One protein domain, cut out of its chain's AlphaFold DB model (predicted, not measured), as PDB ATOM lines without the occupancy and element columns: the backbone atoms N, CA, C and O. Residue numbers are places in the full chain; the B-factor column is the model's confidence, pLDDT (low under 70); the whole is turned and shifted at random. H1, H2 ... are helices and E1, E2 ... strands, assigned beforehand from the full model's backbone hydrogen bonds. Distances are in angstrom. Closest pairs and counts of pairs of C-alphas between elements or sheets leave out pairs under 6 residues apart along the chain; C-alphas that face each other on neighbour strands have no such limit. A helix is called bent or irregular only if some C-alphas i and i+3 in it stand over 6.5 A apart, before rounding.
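Overview. This is residues 329 to 478 and 489 to 494 of the 523 residues of an uncharacterized protein of Fusarium mangiferae (UniProt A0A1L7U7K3). An E1-E2 strand hairpin with H1 packed on it, mainly over E2, makes one side of this domain, and H6 and H7 lie far off at the opposite end. Short H4 sits between them by E1, H3 comes close to H1, and long loops, above all residues 397 to 421, fill much of the rest. The printed part has 156 residues, with seven named helices and two antiparallel strands in the order H1, H2, E1, E2, H3, H4, H5, H6, H7. It is mostly helix by its named elements, though these hold only 73 residues, under half. It is compact, with a radius of gyration of the C-alphas of 16.5 A and spans of 45 by 40 by 31 A.

Along the chain. Find C-alpha 334 at (-38.894, -8.382, 13.370); from there H1 runs 22.4 A to residue 349. H2 is residues 363 to 368, 9.0 A. E1, residues 381 to 386, covers 15.9 A, and E2, residues 391 to 396, 14.9 A. H3, residues 422 to 431, is 14.1 A long and irregular: C-alphas 426 and 429 are 7.6 A apart. H4 is residues 439 to 442, 4.9 A, and H5 residues 448 to 451, 5.1 A. H6 runs 20.7 A from Met 462 to His 476. H7, 8.4 A, begins at residue 489 and ends at C-alpha 494, (-38.936, -34.038, -8.264).

Arrangement. Look first at the hairpin of E1 and E2, antiparallel at 144 degrees, where N 383 and O 394 are 2.9 A apart and N 394 and O 383 2.8 A, within hydrogen-bond range. H1 has 11 pairs of C-alphas within 8 A of E2, the closest those of Ala 336 and Ile 394, 4.8 A. By E1, the closest C-alphas to H4 are those of Leu 383 and Trp 439, 5.8 A. H1 and H3 are close but not clearly touching, Leu 347 and Ile 431 being closest with C-alphas 7.5 A apart, at a steep tilt of 45 degrees, opposite ways. H6 and H7 are likewise close but not clearly touching: the closest C-alphas, of Ile 469 and Leu 492, are 7.5 A apart. H4 and H5 are the same, at 7.9 A between the C-alphas of Trp 441 and Lys 449. H2 is apart from H1, among others. Every O i to N i+4 pair is within hydrogen-bond range in H1, H2, H6 and H7, and 3 of 6 in H3; H4 and H5 are too short for such a pair.

Size, cuts and confidence. The farthest C-alphas, of Asp 358 and Arg 478, are 51.2 A apart. Residues 479 to 488 are not printed, and C-alphas 478 and 489 stand 13.1 A apart across that cut. The links H1 to H2, H2 to E1 and E2 to H3 are long. The mean pLDDT of the printed part is 74.9; 50 residues are under 70, among them 359 to 378 and 489 to 494.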
ATOM      1  N   ASP A 329     -30.396  -7.404   1.964       83.62
ATOM      2  CA  ASP A 329     -31.467  -6.745   1.215       83.62
ATOM      3  C   ASP A 329     -32.462  -7.780   0.630       83.62
ATOM      4  O   ASP A 329     -32.064  -8.653  -0.156       83.62
ATOM      5  N   PRO A 330     -33.757  -7.747   1.013       84.75
ATOM      6  CA  PRO A 330     -34.328  -6.970   2.116       84.75
ATOM      7  C   PRO A 330     -33.838  -7.450   3.489       84.75
ATOM      8  O   PRO A 330     -33.550  -8.637   3.681       84.75
ATOM      9  N   GLN A 331     -33.818  -6.532   4.457       87.75
ATOM     10  CA  GLN A 331     -33.467  -6.845   5.841       87.75
ATOM     11  C   GLN A 331     -34.487  -7.806   6.481       87.75
ATOM     12  O   GLN A 331     -35.684  -7.727   6.183       87.75
ATOM     13  N   PRO A 332     -34.057  -8.687   7.406       88.75
ATOM     14  CA  PRO A 332     -34.971  -9.574   8.116       88.75
ATOM     15  C   PRO A 332     -35.967  -8.788   8.963       88.75
ATOM     16  O   PRO A 332     -35.565  -7.966   9.794       88.75
ATOM     17  N   THR A 333     -37.255  -9.090   8.790       89.75
ATOM     18  CA  THR A 333     -38.343  -8.495   9.576       89.75
ATOM     19  C   THR A 333     -38.223  -8.867  11.055       89.75
ATOM     20  O   THR A 333     -37.605  -9.872  11.414       89.75
ATOM     21  N   LEU A 334     -38.851  -8.079  11.935       90.56
ATOM     22  CA  LEU A 334     -38.894  -8.382  13.370       90.56
ATOM     23  C   LEU A 334     -39.486  -9.774  13.638       90.56
ATOM     24  O   LEU A 334     -38.971 -10.517  14.467       90.56
ATOM     25  N   GLU A 335     -40.525 -10.157  12.895       90.50
ATOM     26  CA  GLU A 335     -41.126 -11.488  12.988       90.50
ATOM     27  C   GLU A 335     -40.131 -12.593  12.609       90.50
ATOM     28  O   GLU A 335     -39.946 -13.543  13.372       90.50
ATOM     29  N   ALA A 336     -39.413 -12.433  11.493       90.19
ATOM     30  CA  ALA A 336     -38.389 -13.384  11.070       90.19
ATOM     31  C   ALA A 336     -37.258 -13.518  12.105       90.19
ATOM     32  O   ALA A 336     -36.792 -14.626  12.374       90.19
ATOM     33  N   ARG A 337     -36.849 -12.409  12.739       92.06
ATOM     34  CA  ARG A 337     -35.866 -12.408  13.837       92.06
ATOM     35  C   ARG A 337     -36.393 -13.119  15.086       92.06
ATOM     36  O   ARG A 337     -35.641 -13.841  15.728       92.06
ATOM     37  N   GLN A 338     -37.677 -12.979  15.417       92.19
ATOM     38  CA  GLN A 338     -38.291 -13.679  16.552       92.19
ATOM     39  C   GLN A 338     -38.429 -15.188  16.307       92.19
ATOM     40  O   GLN A 338     -38.214 -15.982  17.225       92.19
ATOM     41  N   VAL A 339     -38.747 -15.605  15.076       91.31
ATOM     42  CA  VAL A 339     -38.717 -17.025  14.683       91.31
ATOM     43  C   VAL A 339     -37.289 -17.562  14.767       91.31
ATOM     44  O   VAL A 339     -37.069 -18.601  15.388       91.31
ATOM     45  N   ALA A 340     -36.310 -16.825  14.230       92.06
ATOM     46  CA  ALA A 340     -34.900 -17.184  14.337       92.06
ATOM     47  C   ALA A 340     -34.461 -17.325  15.799       92.06
ATOM     48  O   ALA A 340     -33.870 -18.342  16.145       92.06
ATOM     49  N   LYS A 341     -34.805 -16.377  16.678       93.44
ATOM     50  CA  LYS A 341     -34.511 -16.444  18.118       93.44
ATOM     51  C   LYS A 341     -34.976 -17.762  18.738       93.44
ATOM     52  O   LYS A 341     -34.176 -18.433  19.386       93.44
ATOM     53  N   ARG A 342     -36.237 -18.153  18.514       92.19
ATOM     54  CA  ARG A 342     -36.794 -19.410  19.049       92.19
ATOM     55  C   ARG A 342     -36.090 -20.637  18.475       92.19
ATOM     56  O   ARG A 342     -35.700 -21.517  19.238       92.19
ATOM     57  N   LEU A 343     -35.839 -20.644  17.165       90.94
ATOM     58  CA  LEU A 343     -35.108 -21.726  16.512       90.94
ATOM     59  C   LEU A 343     -33.693 -21.880  17.093       90.94
ATOM     60  O   LEU A 343     -33.303 -22.982  17.465       90.94
ATOM     61  N   HIS A 344     -32.936 -20.789  17.242       91.44
ATOM     62  CA  HIS A 344     -31.576 -20.842  17.794       91.44
ATOM     63  C   HIS A 344     -31.584 -21.298  19.252       91.44
ATOM     64  O   HIS A 344     -30.747 -22.110  19.638       91.44
ATOM     65  N   GLN A 345     -32.547 -20.842  20.058       91.56
ATOM     66  CA  GLN A 345     -32.716 -21.312  21.437       91.56
ATOM     67  C   GLN A 345     -32.986 -22.819  21.494       91.56
ATOM     68  O   GLN A 345     -32.404 -23.515  22.327       91.56
ATOM     69  N   GLN A 346     -33.816 -23.339  20.590       91.19
ATOM     70  CA  GLN A 346     -34.132 -24.762  20.494       91.19
ATOM     71  C   GLN A 346     -32.926 -25.591  20.050       91.19
ATOM     72  O   GLN A 346     -32.616 -26.598  20.686       91.19
ATOM     73  N   LEU A 347     -32.193 -25.142  19.030       89.31
ATOM     74  CA  LEU A 347     -30.966 -25.799  18.573       89.31
ATOM     75  C   LEU A 347     -29.872 -25.775  19.651       89.31
ATOM     76  O   LEU A 347     -29.211 -26.786  19.880       89.31
ATOM     77  N   THR A 348     -29.728 -24.658  20.368       90.31
ATOM     78  CA  THR A 348     -28.758 -24.515  21.468       90.31
ATOM     79  C   THR A 348     -29.113 -25.425  22.643       90.31
ATOM     80  O   THR A 348     -28.260 -26.146  23.155       90.31
ATOM     81  N   SER A 349     -30.389 -25.460  23.044       89.94
ATOM     82  CA  SER A 349     -30.860 -26.278  24.177       89.94
ATOM     83  C   SER A 349     -30.712 -27.779  23.929       89.94
ATOM     84  O   SER A 349     -30.543 -28.545  24.873       89.94
ATOM     85  N   ASN A 350     -30.746 -28.200  22.663       87.00
ATOM     86  CA  ASN A 350     -30.502 -29.584  22.262       87.00
ATOM     87  C   ASN A 350     -29.022 -29.878  21.953       87.00
ATOM     88  O   ASN A 350     -28.699 -30.978  21.510       87.00
ATOM     89  N   GLY A 351     -28.120 -28.917  22.175       85.19
ATOM     90  CA  GLY A 351     -26.686 -29.090  21.953       85.19
ATOM     91  C   GLY A 351     -26.284 -29.224  20.484       85.19
ATOM     92  O   GLY A 351     -25.200 -29.729  20.216       85.19
ATOM     93  N   ILE A 352     -27.138 -28.791  19.550       85.06
ATOM     94  CA  ILE A 352     -26.872 -28.795  18.102       85.06
ATOM     95  C   ILE A 352     -26.081 -27.558  17.684       85.06
ATOM     96  O   ILE A 352     -25.304 -27.596  16.735       85.06
ATOM     97  N   MET A 353     -26.300 -26.451  18.385       86.88
ATOM     98  CA  MET A 353     -25.710 -25.160  18.079       86.88
ATOM     99  C   MET A 353     -24.960 -24.623  19.296       86.88
ATOM    100  O   MET A 353     -25.433 -24.766  20.424       86.88
ATOM    101  N   GLU A 354     -23.804 -24.003  19.073       85.94
ATOM    102  CA  GLU A 354     -23.095 -23.270  20.117       85.94
ATOM    103  C   GLU A 354     -23.813 -21.952  20.453       85.94
ATOM    104  O   GLU A 354     -24.352 -21.290  19.558       85.94
ATOM    105  N   PRO A 355     -23.814 -21.517  21.725       86.69
ATOM    106  CA  PRO A 355     -24.422 -20.249  22.103       86.69
ATOM    107  C   PRO A 355     -23.718 -19.048  21.447       86.69
ATOM    108  O   PRO A 355     -22.509 -18.866  21.573       86.69
ATOM    109  N   LEU A 356     -24.501 -18.163  20.818       83.25
ATOM    110  CA  LEU A 356     -24.026 -16.951  20.122       83.25
ATOM    111  C   LEU A 356     -23.069 -16.076  20.952       83.25
ATOM    112  O   LEU A 356     -22.101 -15.541  20.421       83.25
ATOM    113  N   PHE A 357     -23.357 -15.905  22.244       86.12
ATOM    114  CA  PHE A 357     -22.619 -14.998  23.134       86.12
ATOM    115  C   PHE A 357     -21.465 -15.670  23.889       86.12
ATOM    116  O   PHE A 357     -20.731 -14.974  24.592       86.12
ATOM    117  N   ASP A 358     -21.277 -16.981  23.716       79.94
ATOM    118  CA  ASP A 358     -20.147 -17.715  24.298       79.94
ATOM    119  C   ASP A 358     -18.916 -17.698  23.378       79.94
ATOM    120  O   ASP A 358     -17.796 -17.956  23.828       79.94
ATOM    121  N   LEU A 359     -19.103 -17.324  22.108       68.88
ATOM    122  CA  LEU A 359     -18.018 -17.140  21.152       68.88
ATOM    123  C   LEU A 359     -17.120 -15.966  21.531       68.88
ATOM    124  O   LEU A 359     -17.577 -14.881  21.910       68.88
ATOM    125  N   LYS A 360     -15.812 -16.141  21.347       67.12
ATOM    126  CA  LYS A 360     -14.888 -15.013  21.467       67.12
ATOM    127  C   LYS A 360     -15.011 -14.131  20.233       67.12
ATOM    128  O   LYS A 360     -15.102 -14.619  19.114       67.12
ATOM    129  N   ILE A 361     -14.890 -12.814  20.413       60.34
ATOM    130  CA  ILE A 361     -14.885 -11.868  19.284       60.34
ATOM    131  C   ILE A 361     -13.812 -12.232  18.258       60.34
ATOM    132  O   ILE A 361     -14.050 -12.085  17.077       60.34
ATOM    133  N   SER A 362     -12.648 -12.737  18.677       54.84
ATOM    134  CA  SER A 362     -11.598 -13.180  17.750       54.84
ATOM    135  C   SER A 362     -12.016 -14.354  16.861       54.84
ATOM    136  O   SER A 362     -11.413 -14.550  15.815       54.84
ATOM    137  N   GLU A 363     -13.017 -15.127  17.284       60.19
ATOM    138  CA  GLU A 363     -13.540 -16.279  16.553       60.19
ATOM    139  C   GLU A 363     -14.571 -15.838  15.490       60.19
ATOM    140  O   GLU A 363     -14.651 -16.465  14.439       60.19
ATOM    141  N   LEU A 364     -15.275 -14.710  15.676       62.78
ATOM    142  CA  LEU A 364     -16.292 -14.192  14.736       62.78
ATOM    143  C   LEU A 364     -15.732 -13.766  13.348       62.78
ATOM    144  O   LEU A 364     -16.311 -14.149  12.333       62.78
ATOM    145  N   PRO A 365     -14.587 -13.062  13.228       51.81
ATOM    146  CA  PRO A 365     -13.962 -12.776  11.933       51.81
ATOM    147  C   PRO A 365     -13.370 -14.012  11.250       51.81
ATOM    148  O   PRO A 365     -13.304 -14.070  10.025       51.81
ATOM    149  N   THR A 366     -12.896 -15.006  12.011       54.47
ATOM    150  CA  THR A 366     -12.447 -16.285  11.427       54.47
ATOM    151  C   THR A 366     -13.616 -17.118  10.922       54.47
ATOM    152  O   THR A 366     -13.469 -17.826   9.933       54.47
ATOM    153  N   LEU A 367     -14.774 -16.981  11.567       54.56
ATOM    154  CA  LEU A 367     -16.042 -17.546  11.140       54.56
ATOM    155  C   LEU A 367     -16.458 -16.959   9.770       54.56
ATOM    156  O   LEU A 367     -16.673 -17.713   8.827       54.56
ATOM    157  N   GLU A 368     -16.401 -15.640   9.556       53.75
ATOM    158  CA  GLU A 368     -16.675 -15.042   8.227       53.75
ATOM    159  C   GLU A 368     -15.731 -15.499   7.093       53.75
ATOM    160  O   GLU A 368     -16.111 -15.446   5.925       53.75
ATOM    161  N   ASN A 369     -14.522 -15.970   7.417       49.97
ATOM    162  CA  ASN A 369     -13.513 -16.423   6.451       49.97
ATOM    163  C   ASN A 369     -13.482 -17.954   6.285       49.97
ATOM    164  O   ASN A 369     -12.415 -18.531   6.060       49.97
ATOM    165  N   GLY A 370     -14.638 -18.613   6.426       51.59
ATOM    166  CA  GLY A 370     -14.776 -20.060   6.251       51.59
ATOM    167  C   GLY A 370     -14.165 -20.573   4.939       51.59
ATOM    168  O   GLY A 370     -13.991 -19.830   3.971       51.59
ATOM    169  N   VAL A 371     -13.824 -21.866   4.907       51.31
ATOM    170  CA  VAL A 371     -13.259 -22.516   3.714       51.31
ATOM    171  C   VAL A 371     -14.189 -22.255   2.512       51.31
ATOM    172  O   VAL A 371     -15.399 -22.442   2.657       51.31
ATOM    173  N   PRO A 372     -13.672 -21.841   1.337       44.84
ATOM    174  CA  PRO A 372     -14.483 -21.386   0.196       44.84
ATOM    175  C   PRO A 372     -15.531 -22.378  -0.341       44.84
ATOM    176  O   PRO A 372     -16.367 -21.986  -1.151       44.84
ATOM    177  N   HIS A 373     -15.477 -23.642   0.086       48.22
ATOM    178  CA  HIS A 373     -16.327 -24.749  -0.371       48.22
ATOM    179  C   HIS A 373     -17.213 -25.333   0.738       48.22
ATOM    180  O   HIS A 373     -17.717 -26.445   0.625       48.22
ATOM    181  N   ASP A 374     -17.389 -24.598   1.837       58.62
ATOM    182  CA  ASP A 374     -18.362 -24.945   2.862       58.62
ATOM    183  C   ASP A 374     -19.705 -24.264   2.548       58.62
ATOM    184  O   ASP A 374     -19.779 -23.034   2.426       58.62
ATOM    185  N   VAL A 375     -20.781 -25.057   2.486       53.47
ATOM    186  CA  VAL A 375     -22.185 -24.601   2.404       53.47
ATOM    187  C   VAL A 375     -22.491 -23.569   3.501       53.47
ATOM    188  O   VAL A 375     -23.379 -22.733   3.357       53.47
ATOM    189  N   ASN A 376     -21.699 -23.561   4.577       58.47
ATOM    190  CA  ASN A 376     -21.758 -22.641   5.705       58.47
ATOM    191  C   ASN A 376     -20.591 -21.632   5.755       58.47
ATOM    192  O   ASN A 376     -20.233 -21.152   6.827       58.47
ATOM    193  N   SER A 377     -20.001 -21.268   4.615       61.50
ATOM    194  CA  SER A 377     -18.922 -20.262   4.512       61.50
ATOM    195  C   SER A 377     -19.319 -18.867   5.010       61.50
ATOM    196  O   SER A 377     -18.459 -18.086   5.408       61.50
ATOM    197  N   ARG A 378     -20.622 -18.558   5.037       68.19
ATOM    198  CA  ARG A 378     -21.162 -17.322   5.616       68.19
ATOM    199  C   ARG A 378     -21.598 -17.544   7.059       68.19
ATOM    200  O   ARG A 378     -22.312 -18.504   7.338       68.19
ATOM    201  N   LEU A 379     -21.275 -16.583   7.930       75.06
ATOM    202  CA  LEU A 379     -21.698 -16.569   9.335       75.06
ATOM    203  C   LEU A 379     -23.214 -16.743   9.492       75.06
ATOM    204  O   LEU A 379     -23.663 -17.461  10.384       75.06
ATOM    205  N   VAL A 380     -23.999 -16.110   8.616       84.12
ATOM    206  CA  VAL A 380     -25.463 -16.182   8.622       84.12
ATOM    207  C   VAL A 380     -26.027 -16.340   7.212       84.12
ATOM    208  O   VAL A 380     -25.530 -15.763   6.242       84.12
ATOM    209  N   GLN A 381     -27.110 -17.106   7.111       85.50
ATOM    210  CA  GLN A 381     -27.857 -17.323   5.879       85.50
ATOM    211  C   GLN A 381     -29.331 -16.975   6.071       85.50
ATOM    212  O   GLN A 381     -29.930 -17.333   7.082       85.50
ATOM    213  N   LEU A 382     -29.933 -16.307   5.081       85.81
ATOM    214  CA  LEU A 382     -31.377 -16.070   5.054       85.81
ATOM    215  C   LEU A 382     -32.094 -17.241   4.394       85.81
ATOM    216  O   LEU A 382     -32.146 -17.340   3.163       85.81
ATOM    217  N   LEU A 383     -32.680 -18.102   5.218       85.44
ATOM    218  CA  LEU A 383     -33.361 -19.310   4.777       85.44
ATOM    219  C   LEU A 383     -34.878 -19.151   4.873       85.44
ATOM    220  O   LEU A 383     -35.410 -18.503   5.771       85.44
ATOM    221  N   LYS A 384     -35.574 -19.708   3.882       84.69
ATOM    222  CA  LYS A 384     -37.035 -19.659   3.791       84.69
ATOM    223  C   LYS A 384     -37.638 -20.761   4.656       84.69
ATOM    224  O   LYS A 384     -37.337 -21.933   4.426       84.69
ATOM    225  N   LEU A 385     -38.489 -20.378   5.600       83.44
ATOM    226  CA  LEU A 385     -39.345 -21.282   6.362       83.44
ATOM    227  C   LEU A 385     -40.789 -21.118   5.917       83.44
ATOM    228  O   LEU A 385     -41.238 -20.000   5.659       83.44
ATOM    229  N   ASN A 386     -41.506 -22.234   5.871       76.12
ATOM    230  CA  ASN A 386     -42.935 -22.233   5.620       76.12
ATOM    231  C   ASN A 386     -43.640 -21.940   6.951       76.12
ATOM    232  O   ASN A 386     -43.599 -22.763   7.863       76.12
ATOM    233  N   GLY A 387     -44.215 -20.746   7.088       64.50
ATOM    234  CA  GLY A 387     -45.129 -20.417   8.179       64.50
ATOM    235  C   GLY A 387     -46.553 -20.893   7.882       64.50
ATOM    236  O   GLY A 387     -46.817 -21.457   6.821       64.50
ATOM    237  N   ALA A 388     -47.473 -20.644   8.818       59.34
ATOM    238  CA  ALA A 388     -48.885 -21.012   8.669       59.34
ATOM    239  C   ALA A 388     -49.569 -20.280   7.497       59.34
ATOM    240  O   ALA A 388     -50.325 -20.906   6.760       59.34
ATOM    241  N   ASP A 389     -49.246 -18.994   7.303       60.44
ATOM    242  CA  ASP A 389     -49.882 -18.134   6.293       60.44
ATOM    243  C   ASP A 389     -48.896 -17.581   5.239       60.44
ATOM    244  O   ASP A 389     -49.306 -17.263   4.124       60.44
ATOM    245  N   GLU A 390     -47.590 -17.496   5.543       75.06
ATOM    246  CA  GLU A 390     -46.568 -16.927   4.645       75.06
ATOM    247  C   GLU A 390     -45.187 -17.604   4.759       75.06
ATOM    248  O   GLU A 390     -44.852 -18.254   5.752       75.06
ATOM    249  N   VAL A 391     -44.351 -17.420   3.728       80.44
ATOM    250  CA  VAL A 391     -42.950 -17.870   3.712       80.44
ATOM    251  C   VAL A 391     -42.044 -16.787   4.300       80.44
ATOM    252  O   VAL A 391     -41.805 -15.755   3.672       80.44
ATOM    253  N   LEU A 392     -41.470 -17.050   5.474       84.94
ATOM    254  CA  LEU A 392     -40.578 -16.122   6.171       84.94
ATOM    255  C   LEU A 392     -39.111 -16.381   5.813       84.94
ATOM    256  O   LEU A 392     -38.650 -17.521   5.809       84.94
ATOM    257  N   ARG A 393     -38.344 -15.315   5.544       87.62
ATOM    258  CA  ARG A 393     -36.880 -15.384   5.363       87.62
ATOM    259  C   ARG A 393     -36.196 -15.146   6.703       87.62
ATOM    260  O   ARG A 393     -36.015 -13.996   7.099       87.62
ATOM    261  N   ILE A 394     -35.825 -16.216   7.394       90.50
ATOM    262  CA  ILE A 394     -35.218 -16.123   8.721       90.50
ATOM    263  C   ILE A 394     -33.687 -16.170   8.630       90.50
ATOM    264  O   ILE A 394     -33.147 -16.932   7.824       90.50
ATOM    265  N   PRO A 395     -32.968 -15.396   9.457       91.56
ATOM    266  CA  PRO A 395     -31.527 -15.541   9.605       91.56
ATOM    267  C   PRO A 395     -31.180 -16.791  10.418       91.56
ATOM    268  O   PRO A 395     -31.672 -16.959  11.531       91.56
ATOM    269  N   ILE A 396     -30.314 -17.649   9.875       89.69
ATOM    270  CA  ILE A 396     -29.725 -18.800  10.568       89.69
ATOM    271  C   ILE A 396     -28.209 -18.646  10.619       89.69
ATOM    272  O   ILE A 396     -27.570 -18.541   9.574       89.69
ATOM    273  N   PHE A 397     -27.640 -18.640  11.827       87.56
ATOM    274  CA  PHE A 397     -26.197 -18.556  12.061       87.56
ATOM    275  C   PHE A 397     -25.558 -19.937  11.899       87.56
ATOM    276  O   PHE A 397     -25.251 -20.625  12.872       87.56
ATOM    277  N   THR A 398     -25.437 -20.398  10.655       82.62
ATOM    278  CA  THR A 398     -25.143 -21.808  10.356       82.62
ATOM    279  C   THR A 398     -23.751 -22.259  10.791       82.62
ATOM    280  O   THR A 398     -23.525 -23.443  11.016       82.62
ATOM    281  N   GLN A 399     -22.824 -21.327  10.996       78.75
ATOM    282  CA  GLN A 399     -21.494 -21.633  11.522       78.75
ATOM    283  C   GLN A 399     -21.466 -22.001  13.003       78.75
ATOM    284  O   GLN A 399     -20.483 -22.561  13.475       78.75
ATOM    285  N   LEU A 400     -22.546 -21.720  13.729       82.75
ATOM    286  CA  LEU A 400     -22.686 -22.138  15.119       82.75
ATOM    287  C   LEU A 400     -23.133 -23.589  15.246       82.75
ATOM    288  O   LEU A 400     -23.140 -24.121  16.351       82.75
ATOM    289  N   LEU A 401     -23.545 -24.223  14.147       83.88
ATOM    290  CA  LEU A 401     -23.891 -25.636  14.159       83.88
ATOM    291  C   LEU A 401     -22.647 -26.455  14.508       83.88
ATOM    292  O   LEU A 401     -21.594 -26.301  13.887       83.88
ATOM    293  N   ARG A 402     -22.776 -27.330  15.505       81.62
ATOM    294  CA  ARG A 402     -21.696 -28.208  15.940       81.62
ATOM    295  C   ARG A 402     -21.373 -29.225  14.861       81.62
ATOM    296  O   ARG A 402     -22.267 -29.870  14.312       81.62
ATOM    297  N   ARG A 403     -20.079 -29.391  14.616       79.12
ATOM    298  CA  ARG A 403     -19.560 -30.251  13.560       79.12
ATOM    299  C   ARG A 403     -18.717 -31.375  14.117       79.12
ATOM    300  O   ARG A 403     -18.187 -31.282  15.224       79.12
ATOM    301  N   GLU A 404     -18.579 -32.421  13.321       78.81
ATOM    302  CA  GLU A 404     -17.636 -33.491  13.592       78.81
ATOM    303  C   GLU A 404     -16.198 -32.970  13.624       78.81
ATOM    304  O   GLU A 404     -15.848 -31.971  12.998       78.81
ATOM    305  N   HIS A 405     -15.339 -33.659  14.374       75.50
ATOM    306  CA  HIS A 405     -13.922 -33.304  14.464       75.50
ATOM    307  C   HIS A 405     -13.098 -33.807  13.276       75.50
ATOM    308  O   HIS A 405     -12.010 -33.288  13.030       75.50
ATOM    309  N   CYS A 406     -13.588 -34.824  12.568       76.50
ATOM    310  CA  CYS A 406     -12.923 -35.399  11.407       76.50
ATOM    311  C   CYS A 406     -13.720 -35.030  10.151       76.50
ATOM    312  O   CYS A 406     -14.926 -35.263  10.138       76.50
ATOM    313  N   PRO A 407     -13.087 -34.458   9.115       80.94
ATOM    314  CA  PRO A 407     -13.785 -34.167   7.872       80.94
ATOM    315  C   PRO A 407     -14.066 -35.457   7.093       80.94
ATOM    316  O   PRO A 407     -13.258 -36.389   7.098       80.94
ATOM    317  N   LEU A 408     -15.188 -35.472   6.381       81.12
ATOM    318  CA  LEU A 408     -15.519 -36.469   5.369       81.12
ATOM    319  C   LEU A 408     -15.052 -35.963   4.002       81.12
ATOM    320  O   LEU A 408     -15.218 -34.787   3.678       81.12
ATOM    321  N   GLU A 409     -14.465 -36.839   3.195       84.81
ATOM    322  CA  GLU A 409     -14.005 -36.492   1.849       84.81
ATOM    323  C   GLU A 409     -15.137 -36.698   0.836       84.81
ATOM    324  O   GLU A 409     -15.729 -37.776   0.770       84.81
ATOM    325  N   CYS A 410     -15.441 -35.667   0.044       85.12
ATOM    326  CA  CYS A 410     -16.417 -35.787  -1.036       85.12
ATOM    327  C   CYS A 410     -15.865 -36.659  -2.176       85.12
ATOM    328  O   CYS A 410     -14.835 -36.337  -2.759       85.12
ATOM    329  N   SER A 411     -16.587 -37.698  -2.587       85.06
ATOM    330  CA  SER A 411     -16.181 -38.614  -3.664       85.06
ATOM    331  C   SER A 411     -16.072 -37.963  -5.050       85.06
ATOM    332  O   SER A 411     -15.435 -38.523  -5.943       85.06
ATOM    333  N   ILE A 412     -16.675 -36.783  -5.241       85.38
ATOM    334  CA  ILE A 412     -16.683 -36.052  -6.517       85.38
ATOM    335  C   ILE A 412     -15.599 -34.970  -6.551       85.38
ATOM    336  O   ILE A 412     -14.796 -34.949  -7.482       85.38
ATOM    337  N   CYS A 413     -15.579 -34.056  -5.574       84.75
ATOM    338  CA  CYS A 413     -14.615 -32.949  -5.555       84.75
ATOM    339  C   CYS A 413     -13.368 -33.218  -4.708       84.75
ATOM    340  O   CYS A 413     -12.448 -32.409  -4.754       84.75
ATOM    341  N   THR A 414     -13.310 -34.323  -3.958       85.44
ATOM    342  CA  THR A 414     -12.204 -34.687  -3.044       85.44
ATOM    343  C   THR A 414     -11.929 -33.666  -1.935       85.44
ATOM    344  O   THR A 414     -10.919 -33.739  -1.241       85.44
ATOM    345  N   GLU A 415     -12.835 -32.705  -1.735       82.31
ATOM    346  CA  GLU A 415     -12.698 -31.700  -0.684       82.31
ATOM    347  C   GLU A 415     -13.042 -32.296   0.694       82.31
ATOM    348  O   GLU A 415     -14.025 -33.043   0.811       82.31
ATOM    349  N   PRO A 416     -12.273 -31.959   1.748       79.56
ATOM    350  CA  PRO A 416     -12.573 -32.344   3.122       79.56
ATOM    351  C   PRO A 416     -13.661 -31.438   3.715       79.56
ATOM    352  O   PRO A 416     -13.465 -30.234   3.886       79.56
ATOM    353  N   ILE A 417     -14.802 -32.021   4.081       79.38
ATOM    354  CA  ILE A 417     -15.991 -31.297   4.545       79.38
ATOM    355  C   ILE A 417     -16.401 -31.799   5.931       79.38
ATOM    356  O   ILE A 417     -16.543 -32.997   6.164       79.38
ATOM    357  N   TYR A 418     -16.609 -30.872   6.863       78.62
ATOM    358  CA  TYR A 418     -17.040 -31.183   8.227       78.62
ATOM    359  C   TYR A 418     -18.568 -31.210   8.309       78.62
ATOM    360  O   TYR A 418     -19.205 -30.171   8.130       78.62
ATOM    361  N   ASP A 419     -19.141 -32.379   8.592       74.50
ATOM    362  CA  ASP A 419     -20.590 -32.568   8.719       74.50
ATOM    363  C   ASP A 419     -21.092 -32.286  10.148       74.50
ATOM    364  O   ASP A 419     -20.298 -32.052  11.064       74.50
ATOM    365  N   LEU A 420     -22.413 -32.287  10.349       75.69
ATOM    366  CA  LEU A 420     -23.015 -32.277  11.684       75.69
ATOM    367  C   LEU A 420     -22.667 -33.558  12.445       75.69
ATOM    368  O   LEU A 420     -22.578 -34.629  11.857       75.69
ATOM    369  N   ILE A 421     -22.560 -33.442  13.769       74.94
ATOM    370  CA  ILE A 421     -22.337 -34.588  14.660       74.94
ATOM    371  C   ILE A 421     -23.432 -35.649  14.448       74.94
ATOM    372  O   ILE A 421     -24.618 -35.344  14.577       74.94
ATOM    373  N   ASP A 422     -23.050 -36.902  14.188       67.56
ATOM    374  CA  ASP A 422     -23.984 -38.009  13.923       67.56
ATOM    375  C   ASP A 422     -25.114 -38.159  14.969       67.56
ATOM    376  O   ASP A 422     -26.285 -38.301  14.609       67.56
ATOM    377  N   GLU A 423     -24.804 -38.040  16.267       66.94
ATOM    378  CA  GLU A 423     -25.793 -38.114  17.365       66.94
ATOM    379  C   GLU A 423     -26.877 -37.021  17.286       66.94
ATOM    380  O   GLU A 423     -28.002 -37.191  17.768       66.94
ATOM    381  N   VAL A 424     -26.531 -35.878  16.689       67.75
ATOM    382  CA  VAL A 424     -27.430 -34.742  16.474       67.75
ATOM    383  C   VAL A 424     -28.323 -34.982  15.257       67.75
ATOM    384  O   VAL A 424     -29.499 -34.606  15.276       67.75
ATOM    385  N   PHE A 425     -27.804 -35.648  14.223       67.38
ATOM    386  CA  PHE A 425     -28.546 -35.927  12.997       67.38
ATOM    387  C   PHE A 425     -29.750 -36.849  13.234       67.38
ATOM    388  O   PHE A 425     -30.833 -36.579  12.717       67.38
ATOM    389  N   GLU A 426     -29.617 -37.885  14.071       69.38
ATOM    390  CA  GLU A 426     -30.728 -38.806  14.385       69.38
ATOM    391  C   GLU A 426     -31.959 -38.091  14.962       69.38
ATOM    392  O   GLU A 426     -33.094 -38.528  14.772       69.38
ATOM    393  N   LYS A 427     -31.740 -36.971  15.657       75.50
ATOM    394  CA  LYS A 427     -32.793 -36.175  16.296       75.50
ATOM    395  C   LYS A 427     -33.141 -34.912  15.510       75.50
ATOM    396  O   LYS A 427     -34.047 -34.192  15.925       75.50
ATOM    397  N   TRP A 428     -32.469 -34.640  14.389       80.62
ATOM    398  CA  TRP A 428     -32.594 -33.401  13.616       80.62
ATOM    399  C   TRP A 428     -34.030 -33.133  13.163       80.62
ATOM    400  O   TRP A 428     -34.582 -32.069  13.440       80.62
ATOM    401  N   ASP A 429     -34.677 -34.122  12.542       78.56
ATOM    402  CA  ASP A 429     -36.056 -33.978  12.064       78.56
ATOM    403  C   ASP A 429     -37.057 -33.802  13.214       78.56
ATOM    404  O   ASP A 429     -38.012 -33.034  13.084       78.56
ATOM    405  N   THR A 430     -36.824 -34.467  14.352       83.19
ATOM    406  CA  THR A 430     -37.662 -34.339  15.554       83.19
ATOM    407  C   THR A 430     -37.488 -32.980  16.220       83.19
ATOM    408  O   THR A 430     -38.468 -32.346  16.585       83.19
ATOM    409  N   ILE A 431     -36.255 -32.500  16.364       82.94
ATOM    410  CA  ILE A 431     -35.960 -31.224  17.023       82.94
ATOM    411  C   ILE A 431     -36.429 -30.056  16.162       82.94
ATOM    412  O   ILE A 431     -36.901 -29.060  16.696       82.94
ATOM    413  N   CYS A 432     -36.357 -30.182  14.839       84.06
ATOM    414  CA  CYS A 432     -36.787 -29.148  13.907       84.06
ATOM    415  C   CYS A 432     -38.248 -29.322  13.451       84.06
ATOM    416  O   CYS A 432     -38.661 -28.652  12.504       84.06
ATOM    417  N   SER A 433     -39.041 -30.213  14.061       82.31
ATOM    418  CA  SER A 433     -40.391 -30.561  13.580       82.31
ATOM    419  C   SER A 433     -41.360 -29.379  13.548       82.31
ATOM    420  O   SER A 433     -42.252 -29.358  12.714       82.31
ATOM    421  N   GLU A 434     -41.173 -28.390  14.423       82.56
ATOM    422  CA  GLU A 434     -42.008 -27.179  14.503       82.56
ATOM    423  C   GLU A 434     -41.719 -26.155  13.390       82.56
ATOM    424  O   GLU A 434     -42.450 -25.179  13.238       82.56
ATOM    425  N   TYR A 435     -40.650 -26.358  12.614       83.62
ATOM    426  CA  TYR A 435     -40.172 -25.412  11.608       83.62
ATOM    427  C   TYR A 435     -40.131 -26.073  10.236       83.62
ATOM    428  O   TYR A 435     -39.120 -26.662   9.848       83.62
ATOM    429  N   ASP A 436     -41.209 -25.958   9.473       75.94
ATOM    430  CA  ASP A 436     -41.291 -26.578   8.156       75.94
ATOM    431  C   ASP A 436     -40.484 -25.843   7.079       75.94
ATOM    432  O   ASP A 436     -40.252 -24.630   7.115       75.94
ATOM    433  N   GLY A 437     -40.052 -26.615   6.082       73.25
ATOM    434  CA  GLY A 437     -39.357 -26.123   4.897       73.25
ATOM    435  C   GLY A 437     -38.013 -26.798   4.637       73.25
ATOM    436  O   GLY A 437     -37.453 -27.514   5.469       73.25
ATOM    437  N   ASP A 438     -37.476 -26.531   3.449       73.25
ATOM    438  CA  ASP A 438     -36.253 -27.172   2.952       73.25
ATOM    439  C   ASP A 438     -34.972 -26.644   3.602       73.25
ATOM    440  O   ASP A 438     -33.887 -27.177   3.373       73.25
ATOM    441  N   TRP A 439     -35.085 -25.614   4.444       81.38
ATOM    442  CA  TRP A 439     -33.970 -25.050   5.200       81.38
ATOM    443  C   TRP A 439     -33.216 -26.120   6.006       81.38
ATOM    444  O   TRP A 439     -31.991 -26.065   6.064       81.38
ATOM    445  N   LYS A 440     -33.929 -27.132   6.536       80.00
ATOM    446  CA  LYS A 440     -33.363 -28.259   7.300       80.00
ATOM    447  C   LYS A 440     -32.284 -29.018   6.535       80.00
ATOM    448  O   LYS A 440     -31.415 -29.617   7.151       80.00
ATOM    449  N   TRP A 441     -32.373 -29.014   5.207       75.75
ATOM    450  CA  TRP A 441     -31.455 -29.723   4.320       75.75
ATOM    451  C   TRP A 441     -30.413 -28.780   3.721       75.75
ATOM    452  O   TRP A 441     -29.292 -29.200   3.476       75.75
ATOM    453  N   LYS A 442     -30.752 -27.497   3.541       76.50
ATOM    454  CA  LYS A 442     -29.841 -26.479   2.990       76.50
ATOM    455  C   LYS A 442     -28.677 -26.122   3.908       76.50
ATOM    456  O   LYS A 442     -27.678 -25.612   3.431       76.50
ATOM    457  N   VAL A 443     -28.816 -26.355   5.210       78.69
ATOM    458  CA  VAL A 443     -27.731 -26.128   6.178       78.69
ATOM    459  C   VAL A 443     -26.764 -27.311   6.283       78.69
ATOM    460  O   VAL A 443     -25.728 -27.188   6.937       78.69
ATOM    461  N   LEU A 444     -27.103 -28.454   5.671       79.00
ATOM    462  CA  LEU A 444     -26.307 -29.675   5.736       79.00
ATOM    463  C   LEU A 444     -25.292 -29.717   4.588       79.00
ATOM    464  O   LEU A 444     -25.683 -29.514   3.440       79.00
ATOM    465  N   PRO A 445     -24.019 -30.046   4.851       78.31
ATOM    466  CA  PRO A 445     -23.017 -30.182   3.796       78.31
ATOM    467  C   PRO A 445     -23.207 -31.423   2.906       78.31
ATOM    468  O   PRO A 445     -22.766 -31.425   1.756       78.31
ATOM    469  N   PHE A 446     -23.875 -32.469   3.409       78.75
ATOM    470  CA  PHE A 446     -24.132 -33.722   2.687       78.75
ATOM    471  C   PHE A 446     -25.641 -34.014   2.536       78.75
ATOM    472  O   PHE A 446     -26.414 -33.803   3.477       78.75
ATOM    473  N   PRO A 447     -26.093 -34.573   1.391       73.44
ATOM    474  CA  PRO A 447     -27.500 -34.874   1.116       73.44
ATOM    475  C   PRO A 447     -27.980 -36.155   1.820       73.44
ATOM    476  O   PRO A 447     -28.496 -37.086   1.196       73.44
ATOM    477  N   ARG A 448     -27.861 -36.225   3.150       68.69
ATOM    478  CA  ARG A 448     -28.154 -37.435   3.944       68.69
ATOM    479  C   ARG A 448     -29.594 -37.956   3.815       68.69
ATOM    480  O   ARG A 448     -29.829 -39.150   3.987       68.69
ATOM    481  N   LYS A 449     -30.552 -37.111   3.413       63.09
ATOM    482  CA  LYS A 449     -31.925 -37.531   3.058       63.09
ATOM    483  C   LYS A 449     -31.954 -38.598   1.951       63.09
ATOM    484  O   LYS A 449     -32.872 -39.414   1.906       63.09
ATOM    485  N   LEU A 450     -30.955 -38.600   1.065       61.53
ATOM    486  CA  LEU A 450     -30.795 -39.612   0.018       61.53
ATOM    487  C   LEU A 450     -30.365 -40.963   0.598       61.53
ATOM    488  O   LEU A 450     -30.870 -41.994   0.165       61.53
ATOM    489  N   GLY A 451     -29.516 -40.956   1.628       58.09
ATOM    490  CA  GLY A 451     -29.012 -42.168   2.278       58.09
ATOM    491  C   GLY A 451     -30.113 -43.024   2.905       58.09
ATOM    492  O   GLY A 451     -30.016 -44.241   2.904       58.09
ATOM    493  N   GLN A 452     -31.226 -42.421   3.341       57.66
ATOM    494  CA  GLN A 452     -32.391 -43.167   3.843       57.66
ATOM    495  C   GLN A 452     -33.142 -43.949   2.748       57.66
ATOM    496  O   GLN A 452     -33.933 -44.839   3.053       57.66
ATOM    497  N   ARG A 453     -32.942 -43.600   1.471       56.94
ATOM    498  CA  ARG A 453     -33.625 -44.206   0.314       56.94
ATOM    499  C   ARG A 453     -32.690 -45.018  -0.581       56.94
ATOM    500  O   ARG A 453     -33.165 -45.686  -1.499       56.94
ATOM    501  N   CYS A 454     -31.389 -44.967  -0.322       57.97
ATOM    502  CA  CYS A 454     -30.354 -45.645  -1.086       57.97
ATOM    503  C   CYS A 454     -29.682 -46.718  -0.219       57.97
ATOM    504  O   CYS A 454     -29.495 -46.539   0.976       57.97
ATOM    505  N   SER A 455     -29.292 -47.846  -0.816       58.66
ATOM    506  CA  SER A 455     -28.573 -48.927  -0.117       58.66
ATOM    507  C   SER A 455     -27.058 -48.699  -0.025       58.66
ATOM    508  O   SER A 455     -26.314 -49.628   0.281       58.66
ATOM    509  N   HIS A 456     -26.595 -47.491  -0.346       66.06
ATOM    510  CA  HIS A 456     -25.194 -47.090  -0.325       66.06
ATOM    511  C   HIS A 456     -25.029 -45.813   0.495       66.06
ATOM    512  O   HIS A 456     -25.949 -44.996   0.584       66.06
ATOM    513  N   THR A 457     -23.846 -45.645   1.078       68.00
ATOM    514  CA  THR A 457     -23.474 -44.421   1.785       68.00
ATOM    515  C   THR A 457     -23.393 -43.268   0.793       68.00
ATOM    516  O   THR A 457     -22.791 -43.399  -0.268       68.00
ATOM    517  N   VAL A 458     -24.024 -42.148   1.136       73.12
ATOM    518  CA  VAL A 458     -23.909 -40.903   0.374       73.12
ATOM    519  C   VAL A 458     -22.565 -40.279   0.721       73.12
ATOM    520  O   VAL A 458     -22.372 -39.847   1.853       73.12
ATOM    521  N   ASP A 459     -21.649 -40.258  -0.239       78.00
ATOM    522  CA  ASP A 459     -20.269 -39.791  -0.070       78.00
ATOM    523  C   ASP A 459     -19.956 -38.527  -0.886       78.00
ATOM    524  O   ASP A 459     -18.812 -38.095  -0.947       78.00
ATOM    525  N   PHE A 460     -20.959 -37.900  -1.501       82.62
ATOM    526  CA  PHE A 460     -20.815 -36.670  -2.278       82.62
ATOM    527  C   PHE A 460     -21.490 -35.483  -1.580       82.62
ATOM    528  O   PHE A 460     -22.552 -35.630  -0.974       82.62
ATOM    529  N   CYS A 461     -20.894 -34.294  -1.673       80.81
ATOM    530  CA  CYS A 461     -21.405 -33.091  -1.016       80.81
ATOM    531  C   CYS A 461     -22.604 -32.463  -1.745       80.81
ATOM    532  O   CYS A 461     -22.861 -32.740  -2.922       80.81
ATOM    533  N   MET A 462     -23.324 -31.589  -1.036       78.50
ATOM    534  CA  MET A 462     -24.455 -30.830  -1.577       78.50
ATOM    535  C   MET A 462     -24.064 -29.999  -2.801       78.50
ATOM    536  O   MET A 462     -24.777 -30.055  -3.796       78.50
ATOM    537  N   ASP A 463     -22.912 -29.324  -2.790       78.44
ATOM    538  CA  ASP A 463     -22.459 -28.512  -3.929       78.44
ATOM    539  C   ASP A 463     -22.247 -29.356  -5.193       78.44
ATOM    540  O   ASP A 463     -22.640 -28.971  -6.296       78.44
ATOM    541  N   CYS A 464     -21.641 -30.540  -5.065       81.56
ATOM    542  CA  CYS A 464     -21.465 -31.448  -6.197       81.56
ATOM    543  C   CYS A 464     -22.804 -31.997  -6.698       81.56
ATOM    544  O   CYS A 464     -22.983 -32.138  -7.909       81.56
ATOM    545  N   LEU A 465     -23.745 -32.276  -5.792       80.31
ATOM    546  CA  LEU A 465     -25.098 -32.680  -6.163       80.31
ATOM    547  C   LEU A 465     -25.832 -31.556  -6.910       80.31
ATOM    548  O   LEU A 465     -26.445 -31.822  -7.943       80.31
ATOM    549  N   GLU A 466     -25.763 -30.318  -6.421       76.56
ATOM    550  CA  GLU A 466     -26.385 -29.154  -7.059       76.56
ATOM    551  C   GLU A 466     -25.811 -28.922  -8.459       76.56
ATOM    552  O   GLU A 466     -26.572 -28.884  -9.424       76.56
ATOM    553  N   ASN A 467     -24.482 -28.899  -8.602       79.81
ATOM    554  CA  ASN A 467     -23.816 -28.768  -9.901       79.81
ATOM    555  C   ASN A 467     -24.182 -29.905 -10.869       79.81
ATOM    556  O   ASN A 467     -24.380 -29.675 -12.063       79.81
ATOM    557  N   TYR A 468     -24.286 -31.141 -10.369       78.69
ATOM    558  CA  TYR A 468     -24.711 -32.279 -11.180       78.69
ATOM    559  C   TYR A 468     -26.148 -32.098 -11.680       78.69
ATOM    560  O   TYR A 468     -26.414 -32.276 -12.868       78.69
ATOM    561  N   ILE A 469     -27.071 -31.705 -10.799       72.75
ATOM    562  CA  ILE A 469     -28.465 -31.432 -11.159       72.75
ATOM    563  C   ILE A 469     -28.547 -30.297 -12.186       72.75
ATOM    564  O   ILE A 469     -29.264 -30.435 -13.178       72.75
ATOM    565  N   GLU A 470     -27.810 -29.201 -11.986       73.31
ATOM    566  CA  GLU A 470     -27.763 -28.077 -12.928       73.31
ATOM    567  C   GLU A 470     -27.260 -28.520 -14.305       73.31
ATOM    568  O   GLU A 470     -27.929 -28.277 -15.309       73.31
ATOM    569  N   ALA A 471     -26.155 -29.267 -14.363       75.69
ATOM    570  CA  ALA A 471     -25.622 -29.793 -15.617       75.69
ATOM    571  C   ALA A 471     -26.613 -30.731 -16.332       75.69
ATOM    572  O   ALA A 471     -26.747 -30.673 -17.556       75.69
ATOM    573  N   GLN A 472     -27.337 -31.575 -15.588       72.38
ATOM    574  CA  GLN A 472     -28.373 -32.448 -16.150       72.38
ATOM    575  C   GLN A 472     -29.560 -31.648 -16.700       72.38
ATOM    576  O   GLN A 472     -30.077 -31.965 -17.773       72.38
ATOM    577  N   LEU A 473     -29.980 -30.590 -16.004       68.62
ATOM    578  CA  LEU A 473     -31.036 -29.694 -16.474       68.62
ATOM    579  C   LEU A 473     -30.608 -28.901 -17.714       68.62
ATOM    580  O   LEU A 473     -31.411 -28.736 -18.627       68.62
ATOM    581  N   ASP A 474     -29.354 -28.470 -17.802       69.56
ATOM    582  CA  ASP A 474     -28.843 -27.772 -18.982       69.56
ATOM    583  C   ASP A 474     -28.729 -28.696 -20.204       69.56
ATOM    584  O   ASP A 474     -29.053 -28.292 -21.326       69.56
ATOM    585  N   GLN A 475     -28.313 -29.950 -19.993       66.94
ATOM    586  CA  GLN A 475     -28.155 -30.949 -21.055       66.94
ATOM    587  C   GLN A 475     -29.493 -31.523 -21.538       66.94
ATOM    588  O   GLN A 475     -29.705 -31.660 -22.744       66.94
ATOM    589  N   HIS A 476     -30.409 -31.842 -20.620       61.88
ATOM    590  CA  HIS A 476     -31.649 -32.566 -20.925       61.88
ATOM    591  C   HIS A 476     -32.923 -31.723 -20.783       61.88
ATOM    592  O   HIS A 476     -33.962 -32.102 -21.321       61.88
ATOM    593  N   GLY A 477     -32.875 -30.551 -20.141       55.09
ATOM    594  CA  GLY A 477     -34.052 -29.714 -19.868       55.09
ATOM    595  C   GLY A 477     -34.741 -29.142 -21.109       55.09
ATOM    596  O   GLY A 477     -35.923 -28.815 -21.046       55.09
ATOM    597  N   ARG A 478     -34.061 -29.089 -22.267       47.28
ATOM    598  CA  ARG A 478     -34.687 -28.743 -23.563       47.28
ATOM    599  C   ARG A 478     -35.352 -29.933 -24.266       47.28
ATOM    600  O   ARG A 478     -36.107 -29.725 -25.211       47.28
ATOM    601  N   ILE A 489     -34.487 -39.334 -13.913       43.22
ATOM    602  CA  ILE A 489     -34.412 -37.880 -14.148       43.22
ATOM    603  C   ILE A 489     -35.665 -37.199 -13.594       43.22
ATOM    604  O   ILE A 489     -35.557 -36.188 -12.911       43.22
ATOM    605  N   ASN A 490     -36.851 -37.787 -13.774       45.72
ATOM    606  CA  ASN A 490     -38.069 -37.268 -13.146       45.72
ATOM    607  C   ASN A 490     -38.054 -37.398 -11.610       45.72
ATOM    608  O   ASN A 490     -38.630 -36.547 -10.935       45.72
ATOM    609  N   GLN A 491     -37.383 -38.407 -11.034       45.78
ATOM    610  CA  GLN A 491     -37.141 -38.474  -9.585       45.78
ATOM    611  C   GLN A 491     -36.138 -37.419  -9.121       45.78
ATOM    612  O   GLN A 491     -36.436 -36.716  -8.161       45.78
ATOM    613  N   LEU A 492     -35.007 -37.254  -9.812       43.88
ATOM    614  CA  LEU A 492     -34.005 -36.232  -9.499       43.88
ATOM    615  C   LEU A 492     -34.578 -34.817  -9.640       43.88
ATOM    616  O   LEU A 492     -34.357 -33.998  -8.762       43.88
ATOM    617  N   ILE A 493     -35.401 -34.551 -10.657       47.50
ATOM    618  CA  ILE A 493     -36.121 -33.281 -10.828       47.50
ATOM    619  C   ILE A 493     -37.177 -33.109  -9.731       47.50
ATOM    620  O   ILE A 493     -37.201 -32.066  -9.093       47.50
ATOM    621  N   ARG A 494     -37.998 -34.121  -9.408       45.56
ATOM    622  CA  ARG A 494     -38.936 -34.038  -8.264       45.56
ATOM    623  C   ARG A 494     -38.228 -33.839  -6.920       45.56
ATOM    624  O   ARG A 494     -38.825 -33.280  -6.007       45.56
TER     625      ARG A 494